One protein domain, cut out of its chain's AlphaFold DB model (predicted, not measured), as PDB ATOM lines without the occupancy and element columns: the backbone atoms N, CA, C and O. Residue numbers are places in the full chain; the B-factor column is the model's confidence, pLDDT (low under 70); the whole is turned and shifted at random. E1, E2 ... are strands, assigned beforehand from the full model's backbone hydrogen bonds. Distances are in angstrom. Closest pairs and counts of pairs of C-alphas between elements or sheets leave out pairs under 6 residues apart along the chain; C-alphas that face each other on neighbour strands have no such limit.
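What this domain is: This is residues 3 to 101 of the 114 residues of the protein "DUF1684 domain-containing protein" of Candidatus Bathyarchaeota archaeon (UniProt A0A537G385). With little regular structure, the model is two strand hairpins, E1 with E2 and E3 with E4, packed on each other through E2 and E3. The hairpin tip, residues 21 to 26, sticks out; unnamed residues 67 to 101 pass over E4, then come back past E3 to E2. The 99 printed residues hold four named strands, E1 to E4 in chain order, in two antiparallel sheets, and no named helix; the class is all strand, though named elements hold only 33 residues. The whole is compact, radius of gyration of the C-alphas 13.5 A, spans 37 by 34 by 21 A.

How they stand to each other: E1, residues 12 to 22, and E2, residues 25 to 34, form an antiparallel hairpin; N 18 and O 29 are 2.8 A apart. E3, residues 42 to 47, and E4, residues 61 to 66, form another; N 45 and O 63 are 2.9 A apart. E2 and E3 come closest at C-alphas 32 and 44, 5.0 A. E4 is apart from E1 and E2.

Where its parts are: E1, 26.7 A long, begins at C-alpha 12 (44.129, 119.665, 1.577) and bends by 63 degrees at residue 15. E2 spans 29.3 A, E3 16.1 A and E4 17.3 A, ending at C-alpha 66 (29.654, 123.202, 6.589).

The domain as a whole: C-alphas 24 and 90, the farthest apart, are 39.4 A apart. The printed part has no cut; the link E3 to E4 is long. No printed residue is under pLDDT 70.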
ATOM      1  N   ALA A   3      45.939 113.978  -4.956       88.19
ATOM      2  CA  ALA A   3      46.169 113.901  -6.399       88.19
ATOM      3  C   ALA A   3      45.022 114.599  -7.144       88.19
ATOM      4  O   ALA A   3      43.918 114.674  -6.609       88.19
ATOM      5  N   THR A   4      45.265 115.088  -8.358       89.56
ATOM      6  CA  THR A   4      44.223 115.696  -9.201       89.56
ATOM      7  C   THR A   4      44.201 115.065 -10.592       89.56
ATOM      8  O   THR A   4      45.149 114.375 -10.973       89.56
ATOM      9  N   SER A   5      43.127 115.302 -11.347       84.00
ATOM     10  CA  SER A   5      42.917 114.784 -12.708       84.00
ATOM     11  C   SER A   5      44.005 115.173 -13.715       84.00
ATOM     12  O   SER A   5      44.314 114.379 -14.596       84.00
ATOM     13  N   THR A   6      44.606 116.357 -13.590       82.88
ATOM     14  CA  THR A   6      45.591 116.885 -14.555       82.88
ATOM     15  C   THR A   6      47.045 116.645 -14.133       82.88
ATOM     16  O   THR A   6      47.965 116.934 -14.897       82.88
ATOM     17  N   GLY A   7      47.281 116.103 -12.929       82.62
ATOM     18  CA  GLY A   7      48.612 115.745 -12.421       82.62
ATOM     19  C   GLY A   7      49.122 116.570 -11.226       82.62
ATOM     20  O   GLY A   7      49.597 115.953 -10.263       82.62
ATOM     21  N   PRO A   8      49.041 117.920 -11.215       85.06
ATOM     22  CA  PRO A   8      49.452 118.736 -10.072       85.06
ATOM     23  C   PRO A   8      48.750 118.306  -8.786       85.06
ATOM     24  O   PRO A   8      47.567 117.988  -8.780       85.06
ATOM     25  N   ARG A   9      49.454 118.282  -7.657       85.81
ATOM     26  CA  ARG A   9      48.833 117.910  -6.379       85.81
ATOM     27  C   ARG A   9      48.284 119.149  -5.689       85.81
ATOM     28  O   ARG A   9      49.004 120.133  -5.560       85.81
ATOM     29  N   GLN A  10      47.063 119.063  -5.173       88.88
ATOM     30  CA  GLN A  10      46.439 120.148  -4.417       88.88
ATOM     31  C   GLN A  10      46.561 119.907  -2.911       88.88
ATOM     32  O   GLN A  10      46.504 118.769  -2.418       88.88
ATOM     33  N   ALA A  11      46.781 120.981  -2.159       91.25
ATOM     34  CA  ALA A  11      46.926 120.918  -0.717       91.25
ATOM     35  C   ALA A  11      45.548 120.906  -0.036       91.25
ATOM     36  O   ALA A  11      44.759 121.835  -0.163       91.25
ATOM     37  N   TYR A  12      45.292 119.835   0.713       94.06
ATOM     38  CA  TYR A  12      44.129 119.665   1.577       94.06
ATOM     39  C   TYR A  12      44.609 119.225   2.954       94.06
ATOM     40  O   TYR A  12      45.539 118.411   3.060       94.06
ATOM     41  N   LEU A  13      43.965 119.754   3.987       94.69
ATOM     42  CA  LEU A  13      44.177 119.396   5.382       94.69
ATOM     43  C   LEU A  13      43.144 118.348   5.781       94.69
ATOM     44  O   LEU A  13      41.963 118.500   5.478       94.69
ATOM     45  N   ARG A  14      43.572 117.282   6.460       95.44
ATOM     46  CA  ARG A  14      42.636 116.317   7.044       95.44
ATOM     47  C   ARG A  14      41.967 116.972   8.250       95.44
ATOM     48  O   ARG A  14      42.645 117.240   9.235       95.44
ATOM     49  N   TYR A  15      40.666 117.214   8.147       95.06
ATOM     50  CA  TYR A  15      39.865 117.828   9.202       95.06
ATOM     51  C   TYR A  15      39.397 116.784  10.219       95.06
ATOM     52  O   TYR A  15      39.558 116.962  11.420       95.06
ATOM     53  N   GLY A  16      38.894 115.647   9.735       95.44
ATOM     54  CA  GLY A  16      38.322 114.620  10.599       95.44
ATOM     55  C   GLY A  16      37.970 113.340   9.855       95.44
ATOM     56  O   GLY A  16      38.441 113.093   8.741       95.44
ATOM     57  N   ALA A  17      37.160 112.500  10.492       97.00
ATOM     58  CA  ALA A  17      36.571 111.325   9.871       97.00
ATOM     59  C   ALA A  17      35.144 111.138  10.382       97.00
ATOM     60  O   ALA A  17      34.926 111.140  11.590       97.00
ATOM     61  N   LEU A  18      34.207 110.933   9.463       97.44
ATOM     62  CA  LEU A  18      32.825 110.594   9.777       97.44
ATOM     63  C   LEU A  18      32.686 109.080   9.713       97.44
ATOM     64  O   LEU A  18      32.982 108.471   8.681       97.44
ATOM     65  N   ALA A  19      32.280 108.479  10.826       97.69
ATOM     66  CA  ALA A  19      31.947 107.066  10.915       97.69
ATOM     67  C   ALA A  19      30.424 106.924  10.934       97.69
ATOM     68  O   ALA A  19      29.749 107.629  11.676       97.69
ATOM     69  N   PHE A  20      29.888 106.031  10.109       96.94
ATOM     70  CA  PHE A  20      28.447 105.840   9.965       96.94
ATOM     71  C   PHE A  20      28.133 104.394   9.587       96.94
ATOM     72  O   PHE A  20      29.020 103.631   9.198       96.94
ATOM     73  N   GLU A  21      26.866 104.013   9.701       96.94
ATOM     74  CA  GLU A  21      26.380 102.703   9.284       96.94
ATOM     75  C   GLU A  21      25.414 102.852   8.111       96.94
ATOM     76  O   GLU A  21      24.531 103.706   8.118       96.94
ATOM     77  N   MET A  22      25.581 102.015   7.090       94.69
ATOM     78  CA  MET A  22      24.669 101.950   5.953       94.69
ATOM     79  C   MET A  22      24.631 100.514   5.432       94.69
ATOM     80  O   MET A  22      25.666  99.858   5.335       94.69
ATOM     81  N   GLU A  23      23.433 100.004   5.132       91.69
ATOM     82  CA  GLU A  23      23.221  98.606   4.708       91.69
ATOM     83  C   GLU A  23      23.838  97.563   5.672       91.69
ATOM     84  O   GLU A  23      24.354  96.529   5.245       91.69
ATOM     85  N   GLY A  24      23.823  97.838   6.984       94.56
ATOM     86  CA  GLY A  24      24.402  96.954   8.006       94.56
ATOM     87  C   GLY A  24      25.935  96.904   8.008       94.56
ATOM     88  O   GLY A  24      26.523  95.982   8.576       94.56
ATOM     89  N   ARG A  25      26.605  97.844   7.327       95.06
ATOM     90  CA  ARG A  25      28.067  97.943   7.259       95.06
ATOM     91  C   ARG A  25      28.537  99.227   7.917       95.06
ATOM     92  O   ARG A  25      28.047 100.307   7.599       95.06
ATOM     93  N   SER A  26      29.548  99.112   8.771       97.38
ATOM     94  CA  SER A  26      30.269 100.267   9.299       97.38
ATOM     95  C   SER A  26      31.192 100.837   8.224       97.38
ATOM     96  O   SER A  26      32.061 100.142   7.693       97.38
ATOM     97  N   LEU A  27      30.994 102.109   7.906       97.56
ATOM     98  CA  LEU A  27      31.690 102.850   6.868       97.56
ATOM     99  C   LEU A  27      32.371 104.074   7.471       97.56
ATOM    100  O   LEU A  27      32.077 104.502   8.590       97.56
ATOM    101  N   LYS A  28      33.321 104.629   6.722       97.94
ATOM    102  CA  LYS A  28      34.078 105.800   7.145       97.94
ATOM    103  C   LYS A  28      34.444 106.658   5.946       97.94
ATOM    104  O   LYS A  28      34.886 106.125   4.932       97.94
ATOM    105  N   LEU A  29      34.328 107.972   6.102       98.31
ATOM    106  CA  LEU A  29      34.818 108.961   5.148       98.31
ATOM    107  C   LEU A  29      35.722 109.963   5.860       98.31
ATOM    108  O   LEU A  29      35.382 110.491   6.915       98.31
ATOM    109  N   ILE A  30      36.891 110.215   5.287       98.06
ATOM    110  CA  ILE A  30      37.798 111.270   5.725       98.06
ATOM    111  C   ILE A  30      37.298 112.607   5.183       98.06
ATOM    112  O   ILE A  30      36.991 112.728   3.996       98.06
ATOM    113  N   VAL A  31      37.249 113.600   6.067       97.38
ATOM    114  CA  VAL A  31      36.805 114.964   5.773       97.38
ATOM    115  C   VAL A  31      38.021 115.863   5.612       97.38
ATOM    116  O   VAL A  31      38.977 115.766   6.394       97.38
ATOM    117  N   TYR A  32      37.987 116.752   4.624       96.94
ATOM    118  CA  TYR A  32      39.088 117.650   4.299       96.94
ATOM    119  C   TYR A  32      38.681 119.123   4.361       96.94
ATOM    120  O   TYR A  32      37.529 119.470   4.127       96.94
ATOM    121  N   LYS A  33      39.661 119.992   4.611       95.69
ATOM    122  CA  LYS A  33      39.587 121.437   4.362       95.69
ATOM    123  C   LYS A  33      40.586 121.833   3.283       95.69
ATOM    124  O   LYS A  33      41.662 121.230   3.192       95.69
ATOM    125  N   SER A  34      40.247 122.844   2.486       93.06
ATOM    126  CA  SER A  34      41.215 123.458   1.576       93.06
ATOM    127  C   SER A  34      42.375 124.038   2.385       93.06
ATOM    128  O   SER A  34      42.161 124.669   3.417       93.06
ATOM    129  N   ALA A  35      43.613 123.824   1.939       92.06
ATOM    130  CA  ALA A  35      44.760 124.487   2.557       92.06
ATOM    131  C   ALA A  35      44.908 125.951   2.104       92.06
ATOM    132  O   ALA A  35      45.641 126.701   2.741       92.06
ATOM    133  N   GLU A  36      44.241 126.345   1.014       90.62
ATOM    134  CA  GLU A  36      44.237 127.727   0.514       90.62
ATOM    135  C   GLU A  36      43.364 128.637   1.383       90.62
ATOM    136  O   GLU A  36      43.699 129.802   1.580       90.62
ATOM    137  N   ASP A  37      42.290 128.082   1.952       90.88
ATOM    138  CA  ASP A  37      41.443 128.753   2.935       90.88
ATOM    139  C   ASP A  37      41.112 127.799   4.099       90.88
ATOM    140  O   ASP A  37      40.042 127.185   4.137       90.88
ATOM    141  N   PRO A  38      42.040 127.630   5.060       87.19
ATOM    142  CA  PRO A  38      41.848 126.717   6.183       87.19
ATOM    143  C   PRO A  38      40.835 127.235   7.218       87.19
ATOM    144  O   PRO A  38      40.406 126.466   8.084       87.19
ATOM    145  N   TYR A  39      40.467 128.520   7.151       88.69
ATOM    146  CA  TYR A  39      39.508 129.158   8.057       88.69
ATOM    147  C   TYR A  39      38.076 129.120   7.519       88.69
ATOM    148  O   TYR A  39      37.139 129.350   8.287       88.69
ATOM    149  N   ALA A  40      37.891 128.785   6.237       92.25
ATOM    150  CA  ALA A  40      36.582 128.472   5.698       92.25
ATOM    151  C   ALA A  40      35.893 127.378   6.523       92.25
ATOM    152  O   ALA A  40      36.507 126.420   7.015       92.25
ATOM    153  N   ARG A  41      34.573 127.519   6.631       93.88
ATOM    154  CA  ARG A  41      33.705 126.507   7.238       93.88
ATOM    155  C   ARG A  41      33.384 125.374   6.269       93.88
ATOM    156  O   ARG A  41      32.865 124.360   6.705       93.88
ATOM    157  N   SER A  42      33.694 125.518   4.984       95.19
ATOM    158  CA  SER A  42      33.455 124.467   3.996       95.19
ATOM    159  C   SER A  42      34.313 123.233   4.294       95.19
ATOM    160  O   SER A  42      35.528 123.324   4.502       95.19
ATOM    161  N   LEU A  43      33.657 122.081   4.319       96.75
ATOM    162  CA  LEU A  43      34.236 120.763   4.497       96.75
ATOM    163  C   LEU A  43      34.020 119.963   3.219       96.75
ATOM    164  O   LEU A  43      32.901 119.851   2.733       96.75
ATOM    165  N   PHE A  44      35.094 119.375   2.715       97.25
ATOM    166  CA  PHE A  44      35.121 118.657   1.451       97.25
ATOM    167  C   PHE A  44      35.271 117.154   1.683       97.25
ATOM    168  O   PHE A  44      36.232 116.709   2.327       97.25
ATOM    169  N   ILE A  45      34.352 116.357   1.134       98.06
ATOM    170  CA  ILE A  45      34.367 114.894   1.225       98.06
ATOM    171  C   ILE A  45      34.350 114.277  -0.182       98.06
ATOM    172  O   ILE A  45      33.289 113.956  -0.722       98.06
ATOM    173  N   PRO A  46      35.525 114.056  -0.798       97.56
ATOM    174  CA  PRO A  46      35.608 113.312  -2.042       97.56
ATOM    175  C   PRO A  46      35.513 111.817  -1.760       97.56
ATOM    176  O   PRO A  46      36.261 111.298  -0.929       97.56
ATOM    177  N   PHE A  47      34.633 111.103  -2.457       98.00
ATOM    178  CA  PHE A  47      34.447 109.668  -2.260       98.00
ATOM    179  C   PHE A  47      34.261 108.917  -3.577       98.00
ATOM    180  O   PHE A  47      33.893 109.474  -4.610       98.00
ATOM    181  N   SER A  48      34.525 107.615  -3.531       97.38
ATOM    182  CA  SER A  48      34.153 106.677  -4.592       97.38
ATOM    183  C   SER A  48      33.375 105.521  -3.983       97.38
ATOM    184  O   SER A  48      33.518 105.227  -2.796       97.38
ATOM    185  N   ASP A  49      32.539 104.868  -4.778       96.69
ATOM    186  CA  ASP A  49      31.714 103.754  -4.318       96.69
ATOM    187  C   ASP A  49      31.597 102.674  -5.409       96.69
ATOM    188  O   ASP A  49      32.184 102.795  -6.488       96.69
ATOM    189  N   GLU A  50      30.877 101.581  -5.160       95.75
ATOM    190  CA  GLU A  50      30.754 100.485  -6.136       95.75
ATOM    191  C   GLU A  50      29.982 100.863  -7.417       95.75
ATOM    192  O   GLU A  50      29.936 100.080  -8.375       95.75
ATOM    193  N   THR A  51      29.374 102.052  -7.458       94.31
ATOM    194  CA  THR A  51      28.746 102.622  -8.656       94.31
ATOM    195  C   THR A  51      29.717 103.392  -9.555       94.31
ATOM    196  O   THR A  51      29.406 103.571 -10.742       94.31
ATOM    197  N   SER A  52      30.881 103.808  -9.040       92.19
ATOM    198  CA  SER A  52      31.860 104.620  -9.774       92.19
ATOM    199  C   SER A  52      32.396 103.870 -10.996       92.19
ATOM    200  O   SER A  52      32.773 102.698 -10.922       92.19
ATOM    201  N   GLY A  53      32.385 104.532 -12.156       86.69
ATOM    202  CA  GLY A  53      32.822 103.960 -13.438       86.69
ATOM    203  C   GLY A  53      31.794 103.045 -14.111       86.69
ATOM    204  O   GLY A  53      32.079 102.462 -15.156       86.69
ATOM    205  N   ARG A  54      30.595 102.909 -13.530       85.81
ATOM    206  CA  ARG A  54      29.478 102.142 -14.104       85.81
ATOM    207  C   ARG A  54      28.227 102.999 -14.239       85.81
ATOM    208  O   ARG A  54      27.707 103.159 -15.337       85.81
ATOM    209  N   VAL A  55      27.751 103.532 -13.114       83.62
ATOM    210  CA  VAL A  55      26.522 104.339 -13.015       83.62
ATOM    211  C   VAL A  55      26.853 105.811 -12.754       83.62
ATOM    212  O   VAL A  55      26.161 106.693 -13.258       83.62
ATOM    213  N   THR A  56      27.921 106.076 -12.002       86.94
ATOM    214  CA  THR A  56      28.400 107.419 -11.634       86.94
ATOM    215  C   THR A  56      29.806 107.660 -12.188       86.94
ATOM    216  O   THR A  56      30.416 106.747 -12.771       86.94
ATOM    217  N   TYR A  57      30.317 108.888 -12.062       86.38
ATOM    218  CA  TYR A  57      31.584 109.281 -12.672       86.38
ATOM    219  C   TYR A  57      32.750 108.399 -12.205       86.38
ATOM    220  O   TYR A  57      32.800 107.940 -11.062       86.38
ATOM    221  N   ALA A  58      33.684 108.113 -13.117       86.62
ATOM    222  CA  ALA A  58      34.714 107.098 -12.914       86.62
ATOM    223  C   ALA A  58      35.660 107.415 -11.749       86.62
ATOM    224  O   ALA A  58      36.012 106.510 -10.995       86.62
ATOM    225  N   ALA A  59      36.038 108.684 -11.580       86.81
ATOM    226  CA  ALA A  59      36.922 109.087 -10.491       86.81
ATOM    227  C   ALA A  59      36.213 109.125  -9.127       86.81
ATOM    228  O   ALA A  59      36.886 109.068  -8.103       86.81
ATOM    229  N   GLY A  60      34.878 109.197  -9.104       93.50
ATOM    230  CA  GLY A  60      34.067 109.364  -7.901       93.50
ATOM    231  C   GLY A  60      33.262 110.663  -7.908       93.50
ATOM    232  O   GLY A  60      33.110 111.308  -8.945       93.50
ATOM    233  N   ARG A  61      32.720 111.018  -6.744       97.19
ATOM    234  CA  ARG A  61      31.826 112.162  -6.527       97.19
ATOM    235  C   ARG A  61      32.229 112.928  -5.283       97.19
ATOM    236  O   ARG A  61      33.003 112.430  -4.462       97.19
ATOM    237  N   TYR A  62      31.694 114.130  -5.154       97.50
ATOM    238  CA  TYR A  62      31.943 115.008  -4.025       97.50
ATOM    239  C   TYR A  62      30.679 115.229  -3.213       97.50
ATOM    240  O   TYR A  62      29.561 115.142  -3.721       97.50
ATOM    241  N   LEU A  63      30.899 115.506  -1.937       97.62
ATOM    242  CA  LEU A  63      29.902 115.983  -1.004       97.62
ATOM    243  C   LEU A  63      30.553 117.101  -0.193       97.62
ATOM    244  O   LEU A  63      31.691 116.946   0.258       97.62
ATOM    245  N   ASP A  64      29.835 118.205  -0.035       96.56
ATOM    246  CA  ASP A  64      30.278 119.341   0.764       96.56
ATOM    247  C   ASP A  64      29.383 119.484   1.989       96.56
ATOM    248  O   ASP A  64      28.166 119.325   1.907       96.56
ATOM    249  N   LEU A  65      30.002 119.796   3.122       96.12
ATOM    250  CA  LEU A  65      29.325 120.146   4.365       96.12
ATOM    251  C   LEU A  65      29.828 121.505   4.844       96.12
ATOM    252  O   LEU A  65      30.857 122.008   4.388       96.12
ATOM    253  N   GLU A  66      29.140 122.074   5.823       94.94
ATOM    254  CA  GLU A  66      29.654 123.202   6.589       94.94
ATOM    255  C   GLU A  66      29.996 122.753   8.006       94.94
ATOM    256  O   GLU A  66      29.219 122.065   8.661       94.94
ATOM    257  N   GLU A  67      31.166 123.163   8.491       93.31
ATOM    258  CA  GLU A  67      31.584 122.994   9.874       93.31
ATOM    259  C   GLU A  67      30.532 123.587  10.802       93.31
ATOM    260  O   GLU A  67      30.185 124.772  10.715       93.31
ATOM    261  N   GLN A  68      30.073 122.761  11.730       89.38
ATOM    262  CA  GLN A  68      29.164 123.135  12.797       89.38
ATOM    263  C   GLN A  68      29.823 122.888  14.152       89.38
ATOM    264  O   GLN A  68      30.812 122.171  14.255       89.38
ATOM    265  N   GLY A  69      29.302 123.508  15.211       86.25
ATOM    266  CA  GLY A  69      29.906 123.452  16.550       86.25
ATOM    267  C   GLY A  69      29.816 122.094  17.262       86.25
ATOM    268  O   GLY A  69      30.004 122.060  18.473       86.25
ATOM    269  N   GLY A  70      29.484 121.009  16.556       91.25
ATOM    270  CA  GLY A  70      29.331 119.660  17.096       91.25
ATOM    271  C   GLY A  70      29.908 118.594  16.161       91.25
ATOM    272  O   GLY A  70      30.308 118.896  15.037       91.25
ATOM    273  N   ASP A  71      29.929 117.351  16.644       92.25
ATOM    274  CA  ASP A  71      30.620 116.230  15.987       92.25
ATOM    275  C   ASP A  71      29.705 115.354  15.115       92.25
ATOM    276  O   ASP A  71      30.191 114.561  14.308       92.25
ATOM    277  N   ASP A  72      28.387 115.507  15.248       94.19
ATOM    278  CA  ASP A  72      27.400 114.797  14.435       94.19
ATOM    279  C   ASP A  72      27.107 115.592  13.168       94.19
ATOM    280  O   ASP A  72      26.829 116.783  13.249       94.19
ATOM    281  N   TYR A  73      27.138 114.948  12.003       95.81
ATOM    282  CA  TYR A  73      26.865 115.575  10.708       95.81
ATOM    283  C   TYR A  73      25.858 114.731   9.927       95.81
ATOM    284  O   TYR A  73      25.913 113.501   9.960       95.81
ATOM    285  N   GLU A  74      24.971 115.386   9.180       95.19
ATOM    286  CA  GLU A  74      24.113 114.700   8.216       95.19
ATOM    287  C   GLU A  74      24.885 114.463   6.913       95.19
ATOM    288  O   GLU A  74      25.399 115.396   6.297       95.19
ATOM    289  N   LEU A  75      24.973 113.201   6.494       95.81
ATOM    290  CA  LEU A  75      25.550 112.813   5.211       95.81
ATOM    291  C   LEU A  75      24.438 112.509   4.210       95.81
ATOM    292  O   LEU A  75      23.988 111.367   4.098       95.81
ATOM    293  N   ASP A  76      24.014 113.527   3.461       96.44
ATOM    294  CA  ASP A  76      23.020 113.356   2.405       96.44
ATOM    295  C   ASP A  76      23.670 113.023   1.052       96.44
ATOM    296  O   ASP A  76      24.071 113.886   0.273       96.44
ATOM    297  N   PHE A  77      23.737 111.734   0.717       97.06
ATOM    298  CA  PHE A  77      24.243 111.298  -0.587       97.06
ATOM    299  C   PHE A  77      23.334 111.676  -1.772       97.06
ATOM    300  O   PHE A  77      23.757 111.519  -2.919       97.06
ATOM    301  N   ASN A  78      22.112 112.180  -1.548       96.50
ATOM    302  CA  ASN A  78      21.248 112.677  -2.626       96.50
ATOM    303  C   ASN A  78      21.769 113.973  -3.247       96.50
ATOM    304  O   ASN A  78      21.469 114.234  -4.411       96.50
ATOM    305  N   VAL A  79      22.567 114.748  -2.508       96.44
ATOM    306  CA  VAL A  79      23.201 115.976  -3.010       96.44
ATOM    307  C   VAL A  79      24.635 115.753  -3.501       96.44
ATOM    308  O   VAL A  79      25.311 116.707  -3.878       96.44
ATOM    309  N   ALA A  80      25.112 114.503  -3.528       97.44
ATOM    310  CA  ALA A  80      26.429 114.190  -4.068       97.44
ATOM    311  C   ALA A  80      26.493 114.523  -5.565       97.44
ATOM    312  O   ALA A  80      25.618 114.112  -6.334       97.44
ATOM    313  N   TYR A  81      27.551 115.212  -5.979       95.62
ATOM    314  CA  TYR A  81      27.682 115.771  -7.324       95.62
ATOM    315  C   TYR A  81      28.977 115.319  -8.010       95.62
ATOM    316  O   TYR A  81      29.939 114.879  -7.369       95.62
ATOM    317  N   ASN A  82      28.992 115.385  -9.338       93.56
ATOM    318  CA  ASN A  82      30.157 115.056 -10.142       93.56
ATOM    319  C   ASN A  82      31.166 116.218 -10.126       93.56
ATOM    320  O   ASN A  82      30.775 117.379 -10.255       93.56
ATOM    321  N   PRO A  83      32.477 115.936 -10.044       91.50
ATOM    322  CA  PRO A  83      33.488 116.969 -10.250       91.50
ATOM    323  C   PRO A  83      33.364 117.594 -11.642       91.50
ATOM    324  O   PRO A  83      32.998 116.911 -12.596       91.50
ATOM    325  N   TYR A  84      33.782 118.852 -11.805       88.81
ATOM    326  CA  TYR A  84      33.788 119.509 -13.121       88.81
ATOM    327  C   TYR A  84      34.596 118.748 -14.185       88.81
ATOM    328  O   TYR A  84      34.249 118.795 -15.365       88.81
ATOM    329  N   CYS A  85      35.617 117.978 -13.783       88.81
ATOM    330  CA  CYS A  85      36.371 117.123 -14.700       88.81
ATOM    331  C   CYS A  85      35.547 115.987 -15.324       88.81
ATOM    332  O   CYS A  85      35.987 115.394 -16.301       88.81
ATOM    333  N   ALA A  86      34.351 115.701 -14.802       86.81
ATOM    334  CA  ALA A  86      33.393 114.812 -15.450       86.81
ATOM    335  C   ALA A  86      32.808 115.407 -16.743       86.81
ATOM    336  O   ALA A  86      32.323 114.657 -17.587       86.81
ATOM    337  N   TYR A  87      32.862 116.734 -16.899       87.19
ATOM    338  CA  TYR A  87      32.298 117.469 -18.034       87.19
ATOM    339  C   TYR A  87      33.363 118.029 -18.979       87.19
ATOM    340  O   TYR A  87      33.093 118.200 -20.166       87.19
ATOM    341  N   SER A  88      34.564 118.321 -18.476       86.81
ATOM    342  CA  SER A  88      35.695 118.770 -19.293       86.81
ATOM    343  C   SER A  88      37.029 118.405 -18.646       86.81
ATOM    344  O   SER A  88      37.279 118.727 -17.486       86.81
ATOM    345  N   GLU A  89      37.916 117.783 -19.423       84.06
ATOM    346  CA  GLU A  89      39.258 117.374 -18.985       84.06
ATOM    347  C   GLU A  89      40.183 118.561 -18.655       84.06
ATOM    348  O   GLU A  89      41.226 118.375 -18.031       84.06
ATOM    349  N   GLU A  90      39.799 119.786 -19.025       87.50
ATOM    350  CA  GLU A  90      40.549 121.006 -18.704       87.50
ATOM    351  C   GLU A  90      40.491 121.352 -17.207       87.50
ATOM    352  O   GLU A  90      41.378 122.032 -16.682       87.50
ATOM    353  N   TYR A  91      39.470 120.868 -16.489       86.62
ATOM    354  CA  TYR A  91      39.344 121.109 -15.057       86.62
ATOM    355  C   TYR A  91      40.257 120.190 -14.240       86.62
ATOM    356  O   TYR A  91      40.269 118.961 -14.367       86.62
ATOM    357  N   THR A  92      40.986 120.811 -13.316       87.06
ATOM    358  CA  THR A  92      41.823 120.124 -12.331       87.06
ATOM    359  C   THR A  92      40.988 119.814 -11.096       87.06
ATOM    360  O   THR A  92      40.647 120.715 -10.336       87.06
ATOM    361  N   CYS A  93      40.642 118.543 -10.893       89.25
ATOM    362  CA  CYS A  93      39.754 118.121  -9.812       89.25
ATOM    363  C   CYS A  93      40.432 117.100  -8.884       89.25
ATOM    364  O   CYS A  93      41.106 116.193  -9.384       89.25
ATOM    365  N   PRO A  94      40.252 117.203  -7.554       92.25
ATOM    366  CA  PRO A  94      40.828 116.257  -6.600       92.25
ATOM    367  C   PRO A  94      40.327 114.813  -6.775       92.25
ATOM    368  O   PRO A  94      39.131 114.535  -6.796       92.25
ATOM    369  N   ILE A  95      41.239 113.852  -6.851       92.12
ATOM    370  CA  ILE A  95      40.877 112.435  -6.933       92.12
ATOM    371  C   ILE A  95      40.588 111.922  -5.515       92.12
ATOM    372  O   ILE A  95      41.458 112.072  -4.647       92.12
ATOM    373  N   PRO A  96      39.418 111.294  -5.269       94.44
ATOM    374  CA  PRO A  96      39.118 110.672  -3.988       94.44
ATOM    375  C   PRO A  96      40.240 109.730  -3.525       94.44
ATOM    376  O   PRO A  96      40.706 108.886  -4.299       94.44
ATOM    377  N   PRO A  97      40.699 109.850  -2.268       94.31
ATOM    378  CA  PRO A  97      41.715 108.962  -1.724       94.31
ATOM    379  C   PRO A  97      41.156 107.547  -1.554       94.31
ATOM    380  O   PRO A  97      39.955 107.353  -1.361       94.31
ATOM    381  N   ALA A  98      42.042 106.548  -1.552       94.19
ATOM    382  CA  ALA A  98      41.650 105.149  -1.381       94.19
ATOM    383  C   ALA A  98      40.907 104.893  -0.054       94.19
ATOM    384  O   ALA A  98      40.041 104.025   0.001       94.19
ATOM    385  N   GLU A  99      41.205 105.672   0.993       95.25
ATOM    386  CA  GLU A  99      40.508 105.605   2.284       95.25
ATOM    387  C   GLU A  99      39.034 106.032   2.210       95.25
ATOM    388  O   GLU A  99      38.251 105.602   3.052       95.25
ATOM    389  N   ASN A 100      38.653 106.830   1.207       97.56
ATOM    390  CA  ASN A 100      37.274 107.266   0.963       97.56
ATOM    391  C   ASN A 100      36.579 106.411  -0.108       97.56
ATOM    392  O   ASN A 100      35.653 106.865  -0.787       97.56
ATOM    393  N   LYS A 101      37.032 105.167  -0.295       97.06
ATOM    394  CA  LYS A 101      36.328 104.187  -1.116       97.06
ATOM    395  C   LYS A 101      35.324 103.418  -0.266       97.06
ATOM    396  O   LYS A 101      35.696 102.645   0.613       97.06
TER     397      LYS A 101